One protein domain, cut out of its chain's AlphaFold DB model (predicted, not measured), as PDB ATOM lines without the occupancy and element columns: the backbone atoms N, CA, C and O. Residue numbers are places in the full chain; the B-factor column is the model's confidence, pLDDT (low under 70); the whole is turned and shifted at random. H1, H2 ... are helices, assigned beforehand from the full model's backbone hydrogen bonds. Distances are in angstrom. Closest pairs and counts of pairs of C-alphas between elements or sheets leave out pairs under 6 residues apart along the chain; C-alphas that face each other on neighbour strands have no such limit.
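This is residues 39 to 78 of the 166 residues of an uncharacterized protein of Thelazia callipaeda (UniProt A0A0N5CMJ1). Little of this rod is regular structure: two short helices, H2 and H1, sit near the turn where a mostly loop chain folds back, and residues 61 to 78 lead away from H2, with residues 72 to 78 sticking out as a free tail. The 40 printed residues hold H1 then H2 along the chain and no named strand; the class is all helix, with 9 residues in named elements. The whole is only just extended, close to loose, with a radius of gyration of the C-alphas of 13.7 A and spans of 41 by 15 by 15 A.

H2, residues 56 to 60, and H1, residues 46 to 49, only just touch, with 3 pairs of C-alphas within 8 A, and only at the corner by their short link of 6 residues. Their closest C-alphas, those of Phe 58 and Lys 49, are 5.7 A apart. H2 has 0 of 1 O i to N i+4 pairs and 0 of 2 O i to N i+3 pairs within hydrogen-bond range; H1 is too short for an i+4 pair.

H2 measures 6.7 A and ends at C-alpha 60 (160.526, 140.483, 123.355). H1 measures 5.7 A and begins at C-alpha 46 (170.276, 145.841, 130.945).

The C-alphas farthest apart, of Lys 54 and Asn 78, are 41.2 A apart. The printed part has no cut; Gly 55 is under pLDDT 70.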
ATOM      1  N   VAL A  39     161.446 158.880 117.947       85.12
ATOM      2  CA  VAL A  39     162.551 158.148 118.577       85.12
ATOM      3  C   VAL A  39     162.520 158.369 120.086       85.12
ATOM      4  O   VAL A  39     162.464 159.508 120.566       85.12
ATOM      5  N   SER A  40     162.579 157.278 120.854       87.06
ATOM      6  CA  SER A  40     162.474 157.328 122.312       87.06
ATOM      7  C   SER A  40     163.602 158.142 122.953       87.06
ATOM      8  O   SER A  40     164.764 158.087 122.547       87.06
ATOM      9  N   ARG A  41     163.266 158.875 124.021       88.94
ATOM     10  CA  ARG A  41     164.231 159.584 124.884       88.94
ATOM     11  C   ARG A  41     164.606 158.796 126.135       88.94
ATOM     12  O   ARG A  41     165.451 159.232 126.905       88.94
ATOM     13  N   THR A  42     163.992 157.632 126.326       86.56
ATOM     14  CA  THR A  42     164.263 156.727 127.441       86.56
ATOM     15  C   THR A  42     164.465 155.315 126.912       86.56
ATOM     16  O   THR A  42     163.624 154.797 126.177       86.56
ATOM     17  N   GLY A  43     165.566 154.681 127.303       82.50
ATOM     18  CA  GLY A  43     165.843 153.276 127.021       82.50
ATOM     19  C   GLY A  43     165.764 152.453 128.301       82.50
ATOM     20  O   GLY A  43     166.022 152.965 129.392       82.50
ATOM     21  N   ILE A  44     165.422 151.170 128.182       78.50
ATOM     22  CA  ILE A  44     165.528 150.254 129.316       78.50
ATOM     23  C   ILE A  44     166.982 149.788 129.447       78.50
ATOM     24  O   ILE A  44     167.586 149.295 128.498       78.50
ATOM     25  N   SER A  45     167.576 149.966 130.626       76.81
ATOM     26  CA  SER A  45     168.934 149.467 130.867       76.81
ATOM     27  C   SER A  45     168.942 147.939 130.988       76.81
ATOM     28  O   SER A  45     167.935 147.340 131.358       76.81
ATOM     29  N   VAL A  46     170.099 147.301 130.774       72.69
ATOM     30  CA  VAL A  46     170.276 145.841 130.945       72.69
ATOM     31  C   VAL A  46     169.886 145.373 132.358       72.69
ATOM     32  O   VAL A  46     169.392 144.262 132.541       72.69
ATOM     33  N   ARG A  47     170.009 146.251 133.364       74.50
ATOM     34  CA  ARG A  47     169.538 145.996 134.737       74.50
ATOM     35  C   ARG A  47     168.014 145.861 134.824       74.50
ATOM     36  O   ARG A  47     167.527 145.081 135.632       74.50
ATOM     37  N   GLY A  48     167.276 146.540 133.946       71.69
ATOM     38  CA  GLY A  48     165.817 146.461 133.835       71.69
ATOM     39  C   GLY A  48     165.283 145.108 133.353       71.69
ATOM     40  O   GLY A  48     164.076 144.888 133.397       71.69
ATOM     41  N   LYS A  49     166.157 144.176 132.943       76.88
ATOM     42  CA  LYS A  49     165.781 142.779 132.680       76.88
ATOM     43  C   LYS A  49     165.304 142.063 133.949       76.88
ATOM     44  O   LYS A  49     164.407 141.225 133.880       76.88
ATOM     45  N   LYS A  50     165.899 142.376 135.105       78.75
ATOM     46  CA  LYS A  50     165.525 141.799 136.400       78.75
ATOM     47  C   LYS A  50     164.527 142.732 137.082       78.75
ATOM     48  O   LYS A  50     164.899 143.795 137.564       78.75
ATOM     49  N   GLY A  51     163.259 142.336 137.111       79.69
ATOM     50  CA  GLY A  51     162.189 143.116 137.728       79.69
ATOM     51  C   GLY A  51     160.932 142.286 137.963       79.69
ATOM     52  O   GLY A  51     160.925 141.078 137.723       79.69
ATOM     53  N   VAL A  52     159.858 142.950 138.396       79.62
ATOM     54  CA  VAL A  52     158.575 142.325 138.779       79.62
ATOM     55  C   VAL A  52     157.994 141.441 137.663       79.62
ATOM     56  O   VAL A  52     157.415 140.395 137.936       79.62
ATOM     57  N   SER A  53     158.222 141.793 136.395       74.00
ATOM     58  CA  SER A  53     157.751 141.043 135.221       74.00
ATOM     59  C   SER A  53     158.664 139.889 134.773       74.00
ATOM     60  O   SER A  53     158.449 139.317 133.703       74.00
ATOM     61  N   LYS A  54     159.711 139.565 135.549       76.62
ATOM     62  CA  LYS A  54     160.693 138.496 135.269       76.62
ATOM     63  C   LYS A  54     161.341 138.575 133.873       76.62
ATOM     64  O   LYS A  54     161.779 137.567 133.331       76.62
ATOM     65  N   GLY A  55     161.398 139.766 133.275       69.44
ATOM     66  CA  GLY A  55     162.077 140.005 131.999       69.44
ATOM     67  C   GLY A  55     161.326 139.552 130.739       69.44
ATOM     68  O   GLY A  55     161.851 139.745 129.645       69.44
ATOM     69  N   MET A  56     160.095 139.026 130.844       71.62
ATOM     70  CA  MET A  56     159.332 138.541 129.677       71.62
ATOM     71  C   MET A  56     159.123 139.630 128.612       71.62
ATOM     72  O   MET A  56     159.358 139.413 127.425       71.62
ATOM     73  N   TYR A  57     158.745 140.839 129.036       72.50
ATOM     74  CA  TYR A  57     158.560 141.979 128.129       72.50
ATOM     75  C   TYR A  57     159.879 142.622 127.692       72.50
ATOM     76  O   TYR A  57     159.946 143.233 126.623       72.50
ATOM     77  N   PHE A  58     160.931 142.479 128.502       76.06
ATOM     78  CA  PHE A  58     162.250 143.020 128.192       76.06
ATOM     79  C   PHE A  58     162.825 142.354 126.943       76.06
ATOM     80  O   PHE A  58     163.210 143.045 126.003       76.06
ATOM     81  N   GLU A  59     162.817 141.020 126.918       76.62
ATOM     82  CA  GLU A  59     163.430 140.244 125.840       76.62
ATOM     83  C   GLU A  59     162.676 140.331 124.519       76.62
ATOM     84  O   GLU A  59     163.299 140.273 123.464       76.62
ATOM     85  N   LYS A  60     161.350 140.466 124.565       73.00
ATOM     86  CA  LYS A  60     160.526 140.483 123.355       73.00
ATOM     87  C   LYS A  60     160.395 141.879 122.740       73.00
ATOM     88  O   LYS A  60     160.275 141.994 121.527       73.00
ATOM     89  N   HIS A  61     160.391 142.931 123.561       73.75
ATOM     90  CA  HIS A  61     160.033 144.274 123.098       73.75
ATOM     91  C   HIS A  61     160.992 145.357 123.593       73.75
ATOM     92  O   HIS A  61     161.586 146.068 122.787       73.75
ATOM     93  N   LEU A  62     161.160 145.502 124.913       78.69
ATOM     94  CA  LEU A  62     161.751 146.728 125.466       78.69
ATOM     95  C   LEU A  62     163.234 146.898 125.107       78.69
ATOM     96  O   LEU A  62     163.673 148.029 124.918       78.69
ATOM     97  N   LYS A  63     163.997 145.805 124.963       80.50
ATOM     98  CA  LYS A  63     165.421 145.874 124.585       80.50
ATOM     99  C   LYS A  63     165.663 146.441 123.180       80.50
ATOM    100  O   LYS A  63     166.767 146.884 122.896       80.50
ATOM    101  N   HIS A  64     164.650 146.405 122.314       81.00
ATOM    102  CA  HIS A  64     164.732 146.892 120.937       81.00
ATOM    103  C   HIS A  64     164.364 148.377 120.808       81.00
ATOM    104  O   HIS A  64     164.432 148.928 119.713       81.00
ATOM    105  N   ILE A  65     163.982 149.041 121.906       82.38
ATOM    106  CA  ILE A  65     163.679 150.474 121.895       82.38
ATOM    107  C   ILE A  65     164.967 151.253 121.624       82.38
ATOM    108  O   ILE A  65     165.890 151.258 122.441       82.38
ATOM    109  N   MET A  66     165.000 151.950 120.491       84.56
ATOM    110  CA  MET A  66     166.111 152.819 120.124       84.56
ATOM    111  C   MET A  66     166.107 154.084 120.981       84.56
ATOM    112  O   MET A  66     165.112 154.811 121.044       84.56
ATOM    113  N   LEU A  67     167.241 154.350 121.630       87.56
ATOM    114  CA  LEU A  67     167.472 155.594 122.349       87.56
ATOM    115  C   LEU A  67     168.009 156.643 121.382       87.56
ATOM    116  O   LEU A  67     169.005 156.421 120.695       87.56
ATOM    117  N   ASN A  68     167.370 157.806 121.353       89.25
ATOM    118  CA  ASN A  68     167.807 158.875 120.483       89.25
ATOM    119  C   ASN A  68     169.154 159.463 120.936       89.25
ATOM    120  O   ASN A  68     169.233 160.061 122.011       89.25
ATOM    121  N   ALA A  69     170.180 159.359 120.090       90.69
ATOM    122  CA  ALA A  69     171.518 159.899 120.355       90.69
ATOM    123  C   ALA A  69     171.665 161.392 119.997       90.69
ATOM    124  O   ALA A  69     172.573 162.061 120.481       90.69
ATOM    125  N   ASN A  70     170.757 161.930 119.176       94.00
ATOM    126  CA  ASN A  70     170.870 163.284 118.634       94.00
ATOM    127  C   ASN A  70     170.120 164.313 119.498       94.00
ATOM    128  O   ASN A  70     168.920 164.184 119.774       94.00
ATOM    129  N   PHE A  71     170.795 165.373 119.932       94.19
ATOM    130  CA  PHE A  71     170.114 166.448 120.651       94.19
ATOM    131  C   PHE A  71     169.088 167.146 119.742       94.19
ATOM    132  O   PHE A  71     169.336 167.365 118.561       94.19
ATOM    133  N   TYR A  72     167.924 167.486 120.298       92.88
ATOM    134  CA  TYR A  72     166.901 168.269 119.609       92.88
ATOM    135  C   TYR A  72     166.381 169.343 120.560       92.88
ATOM    136  O   TYR A  72     165.929 169.024 121.664       92.88
ATOM    137  N   ASN A  73     166.448 170.607 120.142       95.50
ATOM    138  CA  ASN A  73     166.045 171.730 120.978       95.50
ATOM    139  C   ASN A  73     164.531 171.975 120.896       95.50
ATOM    140  O   ASN A  73     164.060 172.831 120.150       95.50
ATOM    141  N   PHE A  74     163.763 171.229 121.692       93.88
ATOM    142  CA  PHE A  74     162.304 171.371 121.745       93.88
ATOM    143  C   PHE A  74     161.841 172.765 122.188       93.88
ATOM    144  O   PHE A  74     160.774 173.197 121.768       93.88
ATOM    145  N   SER A  75     162.628 173.477 122.999       94.50
ATOM    146  CA  SER A  75     162.269 174.812 123.496       94.50
ATOM    147  C   SER A  75     162.306 175.889 122.412       94.50
ATOM    148  O   SER A  75     161.628 176.902 122.546       94.50
ATOM    149  N   GLN A  76     163.089 175.678 121.351       96.25
ATOM    150  CA  GLN A  76     163.167 176.579 120.196       96.25
ATOM    151  C   GLN A  76     162.306 176.106 119.016       96.25
ATOM    152  O   GLN A  76     162.097 176.855 118.065       96.25
ATOM    153  N   ALA A  77     161.811 174.868 119.058       95.19
ATOM    154  CA  ALA A  77     160.992 174.302 118.000       95.19
ATOM    155  C   ALA A  77     159.537 174.779 118.092       95.19
ATOM    156  O   ALA A  77     158.958 174.883 119.175       95.19
ATOM    157  N   ASN A  78     158.900 174.993 116.938       96.12
ATOM    158  CA  ASN A  78     157.461 175.218 116.900       96.12
ATOM    159  C   ASN A  78     156.708 173.884 117.037       96.12
ATOM    160  O   ASN A  78     156.650 173.090 116.101       96.12
TER     161      ASN A  78